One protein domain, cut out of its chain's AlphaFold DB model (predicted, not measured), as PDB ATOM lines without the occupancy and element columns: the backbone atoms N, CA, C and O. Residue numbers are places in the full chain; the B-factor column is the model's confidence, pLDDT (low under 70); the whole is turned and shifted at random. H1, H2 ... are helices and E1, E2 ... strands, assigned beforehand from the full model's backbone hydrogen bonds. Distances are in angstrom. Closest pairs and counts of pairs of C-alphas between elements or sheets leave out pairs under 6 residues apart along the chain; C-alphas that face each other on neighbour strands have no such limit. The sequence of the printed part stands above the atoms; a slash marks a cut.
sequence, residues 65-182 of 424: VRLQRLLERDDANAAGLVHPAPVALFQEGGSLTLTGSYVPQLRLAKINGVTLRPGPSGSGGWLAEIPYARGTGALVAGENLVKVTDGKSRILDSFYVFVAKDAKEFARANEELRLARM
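AT A GLANCE: This is residues 65 to 182 of the 424 residues of an uncharacterized protein of Candidatus Peribacteraceae bacterium (UniProt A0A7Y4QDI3). Look first for a long hairpin, E4 and E5, which with the short strand E1 beside E5 makes a small, strongly twisted sheet; H1 and H2 cover one face of it and meet near their ends as an L. A second hairpin, E2 and E3, lies on the side of this sheet away from the helices, and the long loop between its two strands reaches outward. The printed part has 118 residues with two named helices and five named strands, in the order H1 E1 E2 E3 E4 E5 H2, of the mixed class. The larger sheet has the order E1 E5 E4 and is mixed; E2 and E3 make an antiparallel sheet of two. The whole is compact, with a radius of gyration of the C-alphas of 14.4 A, and spans 36 by 31 by 28 A.

HOW THE PARTS SIT: Begin at the inner strand E5, residues 155 to 164. Its antiparallel neighbour in a hairpin is E4, residues 142 to 149, where N 146 and O 159 are 2.8 A apart, within hydrogen-bond range. On the other side of E5 is E1, residues 87 to 89, parallel at 53 degrees, with N 88 and O 162 at 2.8 A. This sheet is only just strongly twisted, its C-alphas lying up to 4.1 A off the best plane. H2, residues 167 to 182, is on the sheet over E1 and E5 at a height of 9.5 A, and its closest C-alpha pair with E5 is Phe 170 and Ala 164, 5.0 A. It runs along the strands, at 8 degrees to E1 on the local plane. H1, residues 65 to 79, is on the same face over E5, slantwise at 36 degrees on a local plane fitted to just 6 C-alphas; its closest C-alpha pair with E5 is Asn 77 and Phe 159, 5.1 A. This makes two layers, helices on one face of a sheet. H1 with residues 67 to 71 alone touches H2 with residues 177 to 181 alone, about perpendicular at 83 degrees, the C-alphas of Leu 67 and Ala 180 being 6.2 A apart. In both helices every O i to N i+4 pair is within hydrogen-bond range. The other hairpin is E2, residues 95 to 101, and E3, residues 125 to 131, with N 98 and O 128 at 2.8 A; both are apart from E5.

IN THESE COORDINATES: Find C-alpha 65 at (12.226, -4.345, -20.082); from there H1 runs 21.3 A to residue 79. E1 covers 7.0 A, E2 19.5 A and E3 19.9 A. E4 runs 22.1 A, and E5 runs 25.8 A from C-alpha 155 at (15.156, 22.345, -14.972). H2 runs 22.4 A to C-alpha 182 at (28.003, -6.368, -16.424).

THE WHOLE: The two C-alphas farthest apart are those of Val 65 and Gly 122, 43.9 A. The printed part has no cut. The link from E2 to E3, residues 102 to 124, is long, and within it residues 120 to 124 have pLDDT under 70; the mean of the printed part is 86.3.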
ATOM      1  N   VAL A  65      12.873  -5.641 -20.344       93.50
ATOM      2  CA  VAL A  65      12.226  -4.345 -20.082       93.50
ATOM      3  C   VAL A  65      12.833  -3.687 -18.844       93.50
ATOM      4  O   VAL A  65      13.178  -2.504 -18.878       93.50
ATOM      5  N   ARG A  66      13.013  -4.449 -17.759       94.75
ATOM      6  CA  ARG A  66      13.645  -3.953 -16.530       94.75
ATOM      7  C   ARG A  66      15.097  -3.540 -16.770       94.75
ATOM      8  O   ARG A  66      15.479  -2.440 -16.385       94.75
ATOM      9  N   LEU A  67      15.872  -4.385 -17.446       95.31
ATOM     10  CA  LEU A  67      17.271  -4.134 -17.782       95.31
ATOM     11  C   LEU A  67      17.439  -2.875 -18.632       95.31
ATOM     12  O   LEU A  67      18.302  -2.055 -18.338       95.31
ATOM     13  N   GLN A  68      16.600  -2.700 -19.653       93.69
ATOM     14  CA  GLN A  68      16.625  -1.513 -20.498       93.69
ATOM     15  C   GLN A  68      16.382  -0.242 -19.673       93.69
ATOM     16  O   GLN A  68      17.182   0.685 -19.757       93.69
ATOM     17  N   ARG A  69      15.357  -0.228 -18.807       93.25
ATOM     18  CA  ARG A  69      15.088   0.918 -17.920       93.25
ATOM     19  C   ARG A  69      16.260   1.219 -16.987       93.25
ATOM     20  O   ARG A  69      16.547   2.382 -16.734       93.25
ATOM     21  N   LEU A  70      16.927   0.196 -16.452       94.81
ATOM     22  CA  LEU A  70      18.098   0.387 -15.589       94.81
ATOM     23  C   LEU A  70      19.268   1.008 -16.346       94.81
ATOM     24  O   LEU A  70      19.893   1.924 -15.824       94.81
ATOM     25  N   LEU A  71      19.543   0.533 -17.562       94.56
ATOM     26  CA  LEU A  71      20.609   1.073 -18.406       94.56
ATOM     27  C   LEU A  71      20.332   2.527 -18.792       94.56
ATOM     28  O   LEU A  71      21.201   3.369 -18.613       94.56
ATOM     29  N   GLU A  72      19.106   2.838 -19.225       93.31
ATOM     30  CA  GLU A  72      18.691   4.211 -19.548       93.31
ATOM     31  C   GLU A  72      18.876   5.160 -18.353       93.31
ATOM     32  O   GLU A  72      19.289   6.306 -18.519       93.31
ATOM     33  N   ARG A  73      18.610   4.682 -17.131       92.12
ATOM     34  CA  ARG A  73      18.797   5.464 -15.900       92.12
ATOM     35  C   ARG A  73      20.259   5.621 -15.506       92.12
ATOM     36  O   ARG A  73      20.641   6.708 -15.088       92.12
ATOM     37  N   ASP A  74      21.060   4.562 -15.608       91.44
ATOM     38  CA  ASP A  74      22.499   4.626 -15.318       91.44
ATOM     39  C   ASP A  74      23.189   5.588 -16.297       91.44
ATOM     40  O   ASP A  74      23.991   6.418 -15.876       91.44
ATOM     41  N   ASP A  75      22.799   5.557 -17.576       90.94
ATOM     42  CA  ASP A  75      23.297   6.479 -18.599       90.94
ATOM     43  C   ASP A  75      22.828   7.926 -18.338       90.94
ATOM     44  O   ASP A  75      23.638   8.852 -18.413       90.94
ATOM     45  N   ALA A  76      21.561   8.140 -17.954       90.00
ATOM     46  CA  ALA A  76      21.060   9.465 -17.569       90.00
ATOM     47  C   ALA A  76      21.818  10.041 -16.358       90.00
ATOM     48  O   ALA A  76      22.245  11.194 -16.383       90.00
ATOM     49  N   ASN A  77      22.053   9.224 -15.328       91.06
ATOM     50  CA  ASN A  77      22.813   9.621 -14.139       91.06
ATOM     51  C   ASN A  77      24.298   9.891 -14.443       91.06
ATOM     52  O   ASN A  77      24.935  10.698 -13.763       91.06
ATOM     53  N   ALA A  78      24.866   9.212 -15.443       88.56
ATOM     54  CA  ALA A  78      26.251   9.407 -15.863       88.56
ATOM     55  C   ALA A  78      26.449  10.663 -16.729       88.56
ATOM     56  O   ALA A  78      27.536  11.234 -16.711       88.56
ATOM     57  N   ALA A  79      25.433  11.090 -17.481       87.44
ATOM     58  CA  ALA A  79      25.516  12.246 -18.378       87.44
ATOM     59  C   ALA A  79      25.172  13.593 -17.710       87.44
ATOM     60  O   ALA A  79      25.526  14.642 -18.251       87.44
ATOM     61  N   GLY A  80      24.464  13.569 -16.576       81.88
ATOM     62  CA  GLY A  80      24.001  14.763 -15.866       81.88
ATOM     63  C   GLY A  80      25.115  15.636 -15.274       81.88
ATOM     64  O   GLY A  80      26.278  15.253 -15.196       81.88
ATOM     65  N   LEU A  81      24.737  16.829 -14.811       80.81
ATOM     66  CA  LEU A  81      25.598  17.744 -14.047       80.81
ATOM     67  C   LEU A  81      25.876  17.219 -12.631       80.81
ATOM     68  O   LEU A  81      26.835  17.649 -11.987       80.81
ATOM     69  N   VAL A  82      25.004  16.343 -12.125       81.88
ATOM     70  CA  VAL A  82      25.113  15.717 -10.807       81.88
ATOM     71  C   VAL A  82      25.226  14.203 -10.967       81.88
ATOM     72  O   VAL A  82      24.398  13.583 -11.627       81.88
ATOM     73  N   HIS A  83      26.211  13.601 -10.297       83.56
ATOM     74  CA  HIS A  83      26.452  12.154 -10.311       83.56
ATOM     75  C   HIS A  83      26.137  11.542  -8.938       83.56
ATOM     76  O   HIS A  83      27.039  11.355  -8.117       83.56
ATOM     77  N   PRO A  84      24.855  11.278  -8.628       82.88
ATOM     78  CA  PRO A  84      24.461  10.712  -7.343       82.88
ATOM     79  C   PRO A  84      24.878   9.238  -7.226       82.88
ATOM     80  O   PRO A  84      25.061   8.535  -8.223       82.88
ATOM     81  N   ALA A  85      24.894   8.725  -5.994       86.75
ATOM     82  CA  ALA A  85      24.773   7.287  -5.786       86.75
ATOM     83  C   ALA A  85      23.393   6.825  -6.311       86.75
ATOM     84  O   ALA A  85      22.375   7.337  -5.839       86.75
ATOM     85  N   PRO A  86      23.312   5.875  -7.265       90.00
ATOM     86  CA  PRO A  86      22.028   5.494  -7.868       90.00
ATOM     87  C   PRO A  86      21.081   4.759  -6.911       90.00
ATOM     88  O   PRO A  86      19.879   4.684  -7.166       90.00
ATOM     89  N   VAL A  87      21.619   4.204  -5.822       93.38
ATOM     90  CA  VAL A  87      20.884   3.454  -4.801       93.38
ATOM     91  C   VAL A  87      21.190   4.054  -3.431       93.38
ATOM     92  O   VAL A  87      22.353   4.245  -3.079       93.38
ATOM     93  N   ALA A  88      20.148   4.314  -2.648       92.06
ATOM     94  CA  ALA A  88      20.223   4.812  -1.280       92.06
ATOM     95  C   ALA A  88      19.414   3.913  -0.337       92.06
ATOM     96  O   ALA A  88      18.438   3.292  -0.754       92.06
ATOM     97  N   LEU A  89      19.810   3.839   0.934       90.31
ATOM     98  CA  LEU A  89      19.037   3.166   1.976       90.31
ATOM     99  C   LEU A  89      18.172   4.201   2.701       90.31
ATOM    100  O   LEU A  89      18.684   5.217   3.176       90.31
ATOM    101  N   PHE A  90      16.873   3.936   2.788       88.00
ATOM    102  CA  PHE A  90      15.931   4.734   3.555       88.00
ATOM    103  C   PHE A  90      16.324   4.735   5.032       88.00
ATOM    104  O   PHE A  90      16.594   3.687   5.620       88.00
ATOM    105  N   GLN A  91      16.314   5.917   5.640       83.56
ATOM    106  CA  GLN A  91      16.518   6.094   7.072       83.56
ATOM    107  C   GLN A  91      15.429   7.020   7.599       83.56
ATOM    108  O   GLN A  91      15.300   8.155   7.140       83.56
ATOM    109  N   GLU A  92      14.622   6.542   8.542       77.44
ATOM    110  CA  GLU A  92      13.558   7.358   9.121       77.44
ATOM    111  C   GLU A  92      14.151   8.574   9.848       77.44
ATOM    112  O   GLU A  92      15.093   8.446  10.627       77.44
ATOM    113  N   GLY A  93      13.647   9.772   9.537       75.62
ATOM    114  CA  GLY A  93      14.211  11.033  10.036       75.62
ATOM    115  C   GLY A  93      15.576  11.411   9.443       75.62
ATOM    116  O   GLY A  93      16.123  12.447   9.810       75.62
ATOM    117  N   GLY A  94      16.117  10.600   8.529       83.00
ATOM    118  CA  GLY A  94      17.365  10.866   7.825       83.00
ATOM    119  C   GLY A  94      17.177  11.654   6.527       83.00
ATOM    120  O   GLY A  94      16.069  12.026   6.124       83.00
ATOM    121  N   SER A  95      18.291  11.857   5.833       83.31
ATOM    122  CA  SER A  95      18.342  12.495   4.520       83.31
ATOM    123  C   SER A  95      19.351  11.807   3.609       83.31
ATOM    124  O   SER A  95      20.366  11.291   4.074       83.31
ATOM    125  N   LEU A  96      19.109  11.849   2.301       84.81
ATOM    126  CA  LEU A  96      20.127  11.539   1.311       84.81
ATOM    127  C   LEU A  96      21.095  12.716   1.209       84.81
ATOM    128  O   LEU A  96      20.716  13.803   0.767       84.81
ATOM    129  N   THR A  97      22.344  12.474   1.586       83.88
ATOM    130  CA  THR A  97      23.423  13.439   1.418       83.88
ATOM    131  C   THR A  97      24.008  13.322   0.018       83.88
ATOM    132  O   THR A  97      24.589  12.300  -0.343       83.88
ATOM    133  N   LEU A  98      23.872  14.386  -0.767       82.31
ATOM    134  CA  LEU A  98      24.509  14.536  -2.069       82.31
ATOM    135  C   LEU A  98      25.635  15.554  -1.965       82.31
ATOM    136  O   LEU A  98      25.450  16.634  -1.404       82.31
ATOM    137  N   THR A  99      26.782  15.224  -2.542       77.69
ATOM    138  CA  THR A  99      27.924  16.127  -2.658       77.69
ATOM    139  C   THR A  99      28.376  16.215  -4.106       77.69
ATOM    140  O   THR A  99      28.207  15.281  -4.889       77.69
ATOM    141  N   GLY A 100      28.960  17.351  -4.474       75.94
ATOM    142  CA  GLY A 100      29.540  17.544  -5.797       75.94
ATOM    143  C   GLY A 100      30.420  18.783  -5.854       75.94
ATOM    144  O   GLY A 100      30.504  19.545  -4.892       75.94
ATOM    145  N   SER A 101      31.089  18.992  -6.982       74.44
ATOM    146  CA  SER A 101      31.900  20.188  -7.226       74.44
ATOM    147  C   SER A 101      31.031  21.341  -7.736       74.44
ATOM    148  O   SER A 101      30.058  21.117  -8.463       74.44
ATOM    149  N   TYR A 102      31.356  22.587  -7.375       70.81
ATOM    150  CA  TYR A 102      30.664  23.745  -7.941       70.81
ATOM    151  C   TYR A 102      30.990  23.894  -9.425       70.81
ATOM    152  O   TYR A 102      32.124  24.157  -9.816       70.81
ATOM    153  N   VAL A 103      29.944  23.813 -10.238       73.75
ATOM    154  CA  VAL A 103      29.954  24.225 -11.641       73.75
ATOM    155  C   VAL A 103      29.203  25.561 -11.714       73.75
ATOM    156  O   VAL A 103      28.213  25.715 -10.991       73.75
ATOM    157  N   PRO A 104      29.611  26.556 -12.531       72.88
ATOM    158  CA  PRO A 104      28.958  27.870 -12.561       72.88
ATOM    159  C   PRO A 104      27.432  27.824 -12.728       72.88
ATOM    160  O   PRO A 104      26.732  28.670 -12.168       72.88
ATOM    161  N   GLN A 105      26.904  26.810 -13.426       72.75
ATOM    162  CA  GLN A 105      25.461  26.619 -13.605       72.75
ATOM    163  C   GLN A 105      24.714  26.244 -12.307       72.75
ATOM    164  O   GLN A 105      23.506  26.451 -12.226       72.75
ATOM    165  N   LEU A 106      25.403  25.742 -11.274       72.31
ATOM    166  CA  LEU A 106      24.805  25.249 -10.024       72.31
ATOM    167  C   LEU A 106      24.793  26.276  -8.877       72.31
ATOM    168  O   LEU A 106      24.280  25.988  -7.799       72.31
ATOM    169  N   ARG A 107      25.311  27.497  -9.079       73.50
ATOM    170  CA  ARG A 107      25.519  28.492  -8.000       73.50
ATOM    171  C   ARG A 107      24.254  28.867  -7.209       73.50
ATOM    172  O   ARG A 107      24.355  29.193  -6.032       73.50
ATOM    173  N   LEU A 108      23.082  28.829  -7.846       80.19
ATOM    174  CA  LEU A 108      21.766  29.073  -7.231       80.19
ATOM    175  C   LEU A 108      20.807  27.900  -7.463       80.19
ATOM    176  O   LEU A 108      19.587  28.080  -7.466       80.19
ATOM    177  N   ALA A 109      21.352  26.715  -7.737       85.56
ATOM    178  CA  ALA A 109      20.530  25.558  -8.007       85.56
ATOM    179  C   ALA A 109      19.864  25.037  -6.728       85.56
ATOM    180  O   ALA A 109      20.360  25.205  -5.611       85.56
ATOM    181  N   LYS A 110      18.723  24.384  -6.914       89.50
ATOM    182  CA  LYS A 110      18.032  23.591  -5.904       89.50
ATOM    183  C   LYS A 110      17.914  22.164  -6.409       89.50
ATOM    184  O   LYS A 110      17.642  21.960  -7.592       89.50
ATOM    185  N   ILE A 111      18.067  21.192  -5.520       89.44
ATOM    186  CA  ILE A 111      17.837  19.780  -5.825       89.44
ATOM    187  C   ILE A 111      16.514  19.379  -5.184       89.44
ATOM    188  O   ILE A 111      16.365  19.412  -3.969       89.44
ATOM    189  N   ASN A 112      15.522  19.073  -6.015       89.81
ATOM    190  CA  ASN A 112      14.143  18.804  -5.610       89.81
ATOM    191  C   ASN A 112      13.533  19.904  -4.714       89.81
ATOM    192  O   ASN A 112      12.722  19.636  -3.835       89.81
ATOM    193  N   GLY A 113      13.952  21.160  -4.902       86.19
ATOM    194  CA  GLY A 113      13.544  22.288  -4.058       86.19
ATOM    195  C   GLY A 113      14.396  22.508  -2.798       86.19
ATOM    196  O   GLY A 113      14.241  23.551  -2.163       86.19
ATOM    197  N   VAL A 114      15.332  21.607  -2.477       88.12
ATOM    198  CA  VAL A 114      16.317  21.768  -1.395       88.12
ATOM    199  C   VAL A 114      17.479  22.642  -1.864       88.12
ATOM    200  O   VAL A 114      18.061  22.410  -2.924       88.12
ATOM    201  N   THR A 115      17.823  23.663  -1.080       86.94
ATOM    202  CA  THR A 115      18.920  24.592  -1.389       86.94
ATOM    203  C   THR A 115      20.283  23.943  -1.152       86.94
ATOM    204  O   THR A 115      20.505  23.330  -0.108       86.94
ATOM    205  N   LEU A 116      21.208  24.137  -2.092       86.81
ATOM    206  CA  LEU A 116      22.599  23.708  -1.950       86.81
ATOM    207  C   LEU A 116      23.319  24.509  -0.855       86.81
ATOM    208  O   LEU A 116      23.246  25.740  -0.824       86.81
ATOM    209  N   ARG A 117      24.044  23.814   0.023       83.81
ATOM    210  CA  ARG A 117      24.928  24.402   1.040       83.81
ATOM    211  C   ARG A 117      26.394  24.270   0.607       83.81
ATOM    212  O   ARG A 117      26.713  23.345  -0.138       83.81
ATOM    213  N   PRO A 118      27.303  25.147   1.071       77.06
ATOM    214  CA  PRO A 118      28.738  24.953   0.874       77.06
ATOM    215  C   PRO A 118      29.190  23.605   1.453       77.06
ATOM    216  O   PRO A 118      28.764  23.231   2.546       77.06
ATOM    217  N   GLY A 119      30.023  22.869   0.716       70.69
ATOM    218  CA  GLY A 119      30.531  21.567   1.145       70.69
ATOM    219  C   GLY A 119      31.446  21.655   2.377       70.69
ATOM    220  O   GLY A 119      32.004  22.721   2.660       70.69
ATOM    221  N   PRO A 120      31.642  20.546   3.116       62.84
ATOM    222  CA  PRO A 120      32.564  20.515   4.244       62.84
ATOM    223  C   PRO A 120      33.994  20.775   3.748       62.84
ATOM    224  O   PRO A 120      34.460  20.123   2.815       62.84
ATOM    225  N   SER A 121      34.698  21.718   4.381       55.31
ATOM    226  CA  SER A 121      36.123  22.041   4.171       55.31
ATOM    227  C   SER A 121      36.538  22.478   2.755       55.31
ATOM    228  O   SER A 121      36.976  21.652   1.968       55.31
ATOM    229  N   GLY A 122      36.475  23.787   2.458       55.16
ATOM    230  CA  GLY A 122      37.362  24.517   1.517       55.16
ATOM    231  C   GLY A 122      37.515  24.031   0.061       55.16
ATOM    232  O   GLY A 122      38.230  24.660  -0.709       55.16
ATOM    233  N   SER A 123      36.849  22.949  -0.333       55.94
ATOM    234  CA  SER A 123      37.105  22.153  -1.540       55.94
ATOM    235  C   SER A 123      36.363  22.652  -2.781       55.94
ATOM    236  O   SER A 123      36.383  21.999  -3.821       55.94
ATOM    237  N   GLY A 124      35.678  23.798  -2.690       62.28
ATOM    238  CA  GLY A 124      34.870  24.323  -3.792       62.28
ATOM    239  C   GLY A 124      33.686  23.419  -4.162       62.28
ATOM    240  O   GLY A 124      33.212  23.472  -5.295       62.28
ATOM    241  N   GLY A 125      33.217  22.577  -3.236       73.81
ATOM    242  CA  GLY A 125      32.063  21.697  -3.422       73.81
ATOM    243  C   GLY A 125      30.773  22.207  -2.778       73.81
ATOM    244  O   GLY A 125      30.773  23.185  -2.027       73.81
ATOM    245  N   TRP A 126      29.673  21.514  -3.051       81.94
ATOM    246  CA  TRP A 126      28.350  21.733  -2.469       81.94
ATOM    247  C   TRP A 126      27.826  20.466  -1.782       81.94
ATOM    248  O   TRP A 126      28.285  19.357  -2.054       81.94
ATOM    249  N   LEU A 127      26.857  20.654  -0.887       82.81
ATOM    250  CA  LEU A 127      26.149  19.631  -0.124       82.81
ATOM    251  C   LEU A 127      24.636  19.864  -0.254       82.81
ATOM    252  O   LEU A 127      24.169  20.993  -0.091       82.81
ATOM    253  N   ALA A 128      23.863  18.809  -0.493       84.19
ATOM    254  CA  ALA A 128      22.407  18.826  -0.390       84.19
ATOM    255  C   ALA A 128      21.928  17.663   0.482       84.19
ATOM    256  O   ALA A 128      22.322  16.524   0.258       84.19
ATOM    257  N   GLU A 129      21.064  17.952   1.452       86.31
ATOM    258  CA  GLU A 129      20.430  16.953   2.317       86.31
ATOM    259  C   GLU A 129      18.957  16.848   1.935       86.31
ATOM    260  O   GLU A 129      18.148  17.710   2.285       86.31
ATOM    261  N   ILE A 130      18.610  15.820   1.167       87.44
ATOM    262  CA  ILE A 130      17.229  15.607   0.730       87.44
ATOM    263  C   ILE A 130      16.536  14.716   1.760       87.44
ATOM    264  O   ILE A 130      16.957  13.571   1.921       87.44
ATOM    265  N   PRO A 131      15.501  15.193   2.470       87.31
ATOM    266  CA  PRO A 131      14.870  14.410   3.523       87.31
ATOM    267  C   PRO A 131      14.160  13.175   2.961       87.31
ATOM    268  O   PRO A 131      13.744  13.143   1.802       87.31
ATOM    269  N   TYR A 132      13.975  12.164   3.801       86.44
ATOM    270  CA  TYR A 132      13.125  11.023   3.482       86.44
ATOM    271  C   TYR A 132      11.690  11.223   4.008       86.44
ATOM    272  O   TYR A 132      11.486  11.765   5.093       86.44
ATOM    273  N   ALA A 133      10.691  10.753   3.250       78.69
ATOM    274  CA  ALA A 133       9.255  10.674   3.575       78.69
ATOM    275  C   ALA A 133       8.474  11.980   3.850       78.69
ATOM    276  O   ALA A 133       7.292  12.048   3.509       78.69
ATOM    277  N   ARG A 134       9.064  13.006   4.475       77.50
ATOM    278  CA  ARG A 134       8.375  14.259   4.837       77.50
ATOM    279  C   ARG A 134       9.236  15.486   4.546       77.50
ATOM    280  O   ARG A 134      10.457  15.438   4.634       77.50
ATOM    281  N   GLY A 135       8.573  16.605   4.254       77.31
ATOM    282  CA  GLY A 135       9.214  17.878   3.915       77.31
ATOM    283  C   GLY A 135       9.277  18.141   2.409       77.31
ATOM    284  O   GLY A 135       8.928  17.297   1.584       77.31
ATOM    285  N   THR A 136       9.693  19.350   2.042       76.75
ATOM    286  CA  THR A 136       9.812  19.759   0.638       76.75
ATOM    287  C   THR A 136      10.884  18.935  -0.066       76.75
ATOM    288  O   THR A 136      12.021  18.880   0.397       76.75
ATOM    289  N   GLY A 137      10.528  18.322  -1.195       79.81
ATOM    290  CA  GLY A 137      11.477  17.553  -2.001       79.81
ATOM    291  C   GLY A 137      11.826  16.177  -1.449       79.81
ATOM    292  O   GLY A 137      12.793  15.581  -1.923       79.81
ATOM    293  N   ALA A 138      11.078  15.679  -0.460       88.06
ATOM    294  CA  ALA A 138      11.399  14.422   0.195       88.06
ATOM    295  C   ALA A 138      11.374  13.229  -0.768       88.06
ATOM    296  O   ALA A 138      10.491  13.124  -1.623       88.06
ATOM    297  N   LEU A 139      12.331  12.317  -0.601       90.88
ATOM    298  CA  LEU A 139      12.363  11.059  -1.341       90.88
ATOM    299  C   LEU A 139      11.465  10.026  -0.657       90.88
ATOM    300  O   LEU A 139      11.410   9.939   0.574       90.88
ATOM    301  N   VAL A 140      10.787   9.218  -1.465       91.62
ATOM    302  CA  VAL A 140       9.958   8.096  -1.004       91.62
ATOM    303  C   VAL A 140      10.656   6.770  -1.278       91.62
ATOM    304  O   VAL A 140      11.557   6.707  -2.109       91.62
ATOM    305  N   ALA A 141      10.257   5.701  -0.590       91.50
ATOM    306  CA  ALA A 141      10.761   4.367  -0.903       91.50
ATOM    307  C   ALA A 141      10.425   3.985  -2.357       91.50
ATOM    308  O   ALA A 141       9.325   4.257  -2.844       91.50
ATOM    309  N   GLY A 142      11.374   3.347  -3.039       92.06
ATOM    310  CA  GLY A 142      11.289   3.008  -4.453       92.06
ATOM    311  C   GLY A 142      11.979   4.026  -5.362       92.06
ATOM    312  O   GLY A 142      13.011   4.609  -5.030       92.06
ATOM    313  N   GLU A 143      11.442   4.190  -6.566       92.69
ATOM    314  CA  GLU A 143      12.069   4.977  -7.627       92.69
ATOM    315  C   GLU A 143      11.721   6.462  -7.517       92.69
ATOM    316  O   GLU A 143      10.549   6.832  -7.494       92.69
ATOM    317  N   ASN A 144      12.742   7.320  -7.517       94.06
ATOM    318  CA  ASN A 144      12.586   8.770  -7.469       94.06
ATOM    319  C   ASN A 144      13.302   9.419  -8.659       94.06
ATOM    320  O   ASN A 144      14.468   9.123  -8.917       94.06
ATOM    321  N   LEU A 145      12.619  10.337  -9.351       94.06
ATOM    322  CA  LEU A 145      13.238  11.268 -10.298       94.06
ATOM    323  C   LEU A 145      13.516  12.584  -9.572       94.06
ATOM    324  O   LEU A 145      12.594  13.329  -9.234       94.06
ATOM    325  N   VAL A 146      14.789  12.871  -9.350       92.25
ATOM    326  CA  VAL A 146      15.257  14.065  -8.658       92.25
ATOM    327  C   VAL A 146      15.611  15.125  -9.692       92.25
ATOM    328  O   VAL A 146      16.376  14.876 -10.621       92.25
ATOM    329  N   LYS A 147      15.039  16.322  -9.546       92.81
ATOM    330  CA  LYS A 147      15.248  17.437 -10.478       92.81
ATOM    331  C   LYS A 147      16.211  18.455  -9.891       92.81
ATOM    332  O   LYS A 147      16.048  18.870  -8.745       92.81
ATOM    333  N   VAL A 148      17.154  18.912 -10.699       90.81
ATOM    334  CA  VAL A 148      18.008  20.060 -10.400       90.81
ATOM    335  C   VAL A 148      17.413  21.263 -11.114       90.81
ATOM    336  O   VAL A 148      17.227  21.235 -12.329       90.81
ATOM    337  N   THR A 149      17.087  22.319 -10.379       91.62
ATOM    338  CA  THR A 149      16.475  23.531 -10.939       91.62
ATOM    339  C   THR A 149      17.289  24.768 -10.620       91.62
ATOM    340  O   THR A 149      17.865  24.847  -9.539       91.62
ATOM    341  N   ASP A 150      17.294  25.762 -11.503       88.50
ATOM    342  CA  ASP A 150      17.903  27.064 -11.227       88.50
ATOM    343  C   ASP A 150      17.076  27.908 -10.234       88.50
ATOM    344  O   ASP A 150      15.986  27.528  -9.798       88.50
ATOM    345  N   GLY A 151      17.571  29.105  -9.900       82.69
ATOM    346  CA  GLY A 151      16.871  30.048  -9.018       82.69
ATOM    347  C   GLY A 151      15.515  30.546  -9.547       82.69
ATOM    348  O   GLY A 151      14.761  31.151  -8.788       82.69
ATOM    349  N   LYS A 152      15.183  30.286 -10.820       85.44
ATOM    350  CA  LYS A 152      13.894  30.591 -11.466       85.44
ATOM    351  C   LYS A 152      13.036  29.332 -11.678       85.44
ATOM    352  O   LYS A 152      12.047  29.392 -12.401       85.44
ATOM    353  N   SER A 153      13.384  28.211 -11.042       85.38
ATOM    354  CA  SER A 153      12.693  26.915 -11.149       85.38
ATOM    355  C   SER A 153      12.728  26.265 -12.541       85.38
ATOM    356  O   SER A 153      11.919  25.381 -12.828       85.38
ATOM    357  N   ARG A 154      13.663  26.653 -13.416       90.00
ATOM    358  CA  ARG A 154      13.888  25.957 -14.695       90.00
ATOM    359  C   ARG A 154      14.742  24.720 -14.456       90.00
ATOM    360  O   ARG A 154      15.704  24.792 -13.698       90.00
ATOM    361  N   ILE A 155      14.406  23.602 -15.101       90.94
ATOM    362  CA  ILE A 155      15.156  22.345 -14.972       90.94
ATOM    363  C   ILE A 155      16.523  22.509 -15.643       90.94
ATOM    364  O   ILE A 155      16.597  22.816 -16.831       90.94
ATOM    365  N   LEU A 156      17.583  22.329 -14.859       89.88
ATOM    366  CA  LEU A 156      18.974  22.299 -15.307       89.88
ATOM    367  C   LEU A 156      19.432  20.872 -15.606       89.88
ATOM    368  O   LEU A 156      20.195  20.665 -16.542       89.88
ATOM    369  N   ASP A 157      18.984  19.915 -14.794       89.50
ATOM    370  CA  ASP A 157      19.358  18.505 -14.877       89.50
ATOM    371  C   ASP A 157      18.318  17.640 -14.143       89.50
ATOM    372  O   ASP A 157      17.492  18.147 -13.372       89.50
ATOM    373  N   SER A 158      18.348  16.332 -14.361       91.94
ATOM    374  CA  SER A 158      17.555  15.373 -13.602       91.94
ATOM    375  C   SER A 158      18.239  14.017 -13.536       91.94
ATOM    376  O   SER A 158      18.751  13.537 -14.540       91.94
ATOM    377  N   PHE A 159      18.155  13.368 -12.382       92.56
ATOM    378  CA  PHE A 159      18.750  12.058 -12.151       92.56
ATOM    379  C   PHE A 159      17.805  11.157 -11.359       92.56
ATOM    380  O   PHE A 159      16.892  11.614 -10.669       92.56
ATOM    381  N   TYR A 160      18.032   9.855 -11.445       93.94
ATOM    382  CA  TYR A 160      17.246   8.833 -10.771       93.94
ATOM    383  C   TYR A 160      17.958   8.327  -9.520       93.94
ATOM    384  O   TYR A 160      19.155   8.046  -9.550       93.94
ATOM    385  N   VAL A 161      17.203   8.142  -8.438       93.75
ATOM    386  CA  VAL A 161      17.671   7.459  -7.225       93.75
ATOM    387  C   VAL A 161      16.644   6.413  -6.818       93.75
ATOM    388  O   VAL A 161      15.454   6.711  -6.692       93.75
ATOM    389  N   PHE A 162      17.103   5.184  -6.599       94.56
ATOM    390  CA  PHE A 162      16.309   4.146  -5.957       94.56
ATOM    391  C   PHE A 162      16.548   4.176  -4.445       94.56
ATOM    392  O   PHE A 162      17.672   3.971  -3.991       94.56
ATOM    393  N   VAL A 163      15.500   4.419  -3.664       94.62
ATOM    394  CA  VAL A 163      15.560   4.442  -2.199       94.62
ATOM    395  C   VAL A 163      15.003   3.126  -1.663       94.62
ATOM    396  O   VAL A 163      13.796   2.900  -1.671       94.62
ATOM    397  N   ALA A 164      15.888   2.246  -1.208       94.00
ATOM    398  CA  ALA A 164      15.537   0.956  -0.631       94.00
ATOM    399  C   ALA A 164      14.962   1.114   0.780       94.00
ATOM    400  O   ALA A 164      15.516   1.849   1.591       94.00
ATOM    401  N   LYS A 165      13.894   0.391   1.104       92.75
ATOM    402  CA  LYS A 165      13.221   0.444   2.412       92.75
ATOM    403  C   LYS A 165      13.996  -0.242   3.539       92.75
ATOM    404  O   LYS A 165      13.784   0.066   4.706       92.75
ATOM    405  N   ASP A 166      14.853  -1.200   3.192       93.06
ATOM    406  CA  ASP A 166      15.610  -2.019   4.131       93.06
ATOM    407  C   ASP A 166      16.959  -2.458   3.530       93.06
ATOM    408  O   ASP A 166      17.218  -2.314   2.331       93.06
ATOM    409  N   ALA A 167      17.840  -3.002   4.375       93.81
ATOM    410  CA  ALA A 167      19.181  -3.423   3.966       93.81
ATOM    411  C   ALA A 167      19.172  -4.547   2.910       93.81
ATOM    412  O   ALA A 167      20.084  -4.629   2.084       93.81
ATOM    413  N   LYS A 168      18.142  -5.404   2.906       94.56
ATOM    414  CA  LYS A 168      18.016  -6.513   1.952       94.56
ATOM    415  C   LYS A 168      17.666  -5.984   0.563       94.56
ATOM    416  O   LYS A 168      18.268  -6.406  -0.422       94.56
ATOM    417  N   GLU A 169      16.724  -5.053   0.476       94.50
ATOM    418  CA  GLU A 169      16.356  -4.368  -0.761       94.50
ATOM    419  C   GLU A 169      17.506  -3.490  -1.272       94.50
ATOM    420  O   GLU A 169      17.775  -3.480  -2.472       94.50
ATOM    421  N   PHE A 170      18.259  -2.846  -0.375       94.75
ATOM    422  CA  PHE A 170      19.455  -2.080  -0.733       94.75
ATOM    423  C   PHE A 170      20.528  -2.966  -1.377       94.75
ATOM    424  O   PHE A 170      21.079  -2.617  -2.423       94.75
ATOM    425  N   ALA A 171      20.805  -4.137  -0.794       95.38
ATOM    426  CA  ALA A 171      21.736  -5.101  -1.373       95.38
ATOM    427  C   ALA A 171      21.255  -5.607  -2.745       95.38
ATOM    428  O   ALA A 171      22.044  -5.668  -3.688       95.38
ATOM    429  N   ARG A 172      19.956  -5.909  -2.884       95.12
ATOM    430  CA  ARG A 172      19.349  -6.348  -4.155       95.12
ATOM    431  C   ARG A 172      19.429  -5.282  -5.245       95.12
ATOM    432  O   ARG A 172      19.821  -5.606  -6.359       95.12
ATOM    433  N   ALA A 173      19.113  -4.029  -4.932       95.50
ATOM    434  CA  ALA A 173      19.171  -2.926  -5.890       95.50
ATOM    435  C   ALA A 173      20.609  -2.650  -6.367       95.50
ATOM    436  O   ALA A 173      20.837  -2.410  -7.554       95.50
ATOM    437  N   ASN A 174      21.598  -2.738  -5.470       95.50
ATOM    438  CA  ASN A 174      23.008  -2.637  -5.855       95.50
ATOM    439  C   ASN A 174      23.457  -3.813  -6.735       95.50
ATOM    440  O   ASN A 174      24.175  -3.606  -7.715       95.50
ATOM    441  N   GLU A 175      23.020  -5.034  -6.421       95.94
ATOM    442  CA  GLU A 175      23.298  -6.211  -7.248       95.94
ATOM    443  C   GLU A 175      22.648  -6.100  -8.635       95.94
ATOM    444  O   GLU A 175      23.296  -6.363  -9.645       95.94
ATOM    445  N   GLU A 176      21.403  -5.633  -8.711       96.06
ATOM    446  CA  GLU A 176      20.696  -5.369  -9.966       96.06
ATOM    447  C   GLU A 176      21.456  -4.356 -10.844       96.06
ATOM    448  O   GLU A 176      21.671  -4.597 -12.037       96.06
ATOM    449  N   LEU A 177      21.943  -3.258 -10.255       94.88
ATOM    450  CA  LEU A 177      22.768  -2.273 -10.955       94.88
ATOM    451  C   LEU A 177      24.098  -2.876 -11.437       94.88
ATOM    452  O   LEU A 177      24.531  -2.624 -12.567       94.88
ATOM    453  N   ARG A 178      24.738  -3.710 -10.607       95.19
ATOM    454  CA  ARG A 178      25.960  -4.438 -10.975       95.19
ATOM    455  C   ARG A 178      25.713  -5.352 -12.177       95.19
ATOM    456  O   ARG A 178      26.511  -5.339 -13.114       95.19
ATOM    457  N   LEU A 179      24.604  -6.095 -12.190       96.06
ATOM    458  CA  LEU A 179      24.209  -6.966 -13.302       96.06
ATOM    459  C   LEU A 179      23.945  -6.177 -14.589       96.06
ATOM    460  O   LEU A 179      24.397  -6.600 -15.655       96.06
ATOM    461  N   ALA A 180      23.283  -5.021 -14.504       95.44
ATOM    462  CA  ALA A 180      23.057  -4.156 -15.661       95.44
ATOM    463  C   ALA A 180      24.380  -3.669 -16.279       95.44
ATOM    464  O   ALA A 180      24.592  -3.776 -17.491       95.44
ATOM    465  N   ARG A 181      25.326  -3.223 -15.445       93.25
ATOM    466  CA  ARG A 181      26.664  -2.807 -15.898       93.25
ATOM    467  C   ARG A 181      27.469  -3.968 -16.478       93.25
ATOM    468  O   ARG A 181      28.111  -3.803 -17.514       93.25
ATOM    469  N   MET A 182      27.394  -5.154 -15.871       94.06
ATOM    470  CA  MET A 182      28.003  -6.368 -16.424       94.06
ATOM    471  C   MET A 182      27.409  -6.743 -17.785       94.06
ATOM    472  O   MET A 182      28.157  -7.108 -18.688       94.06
TER     473      MET A 182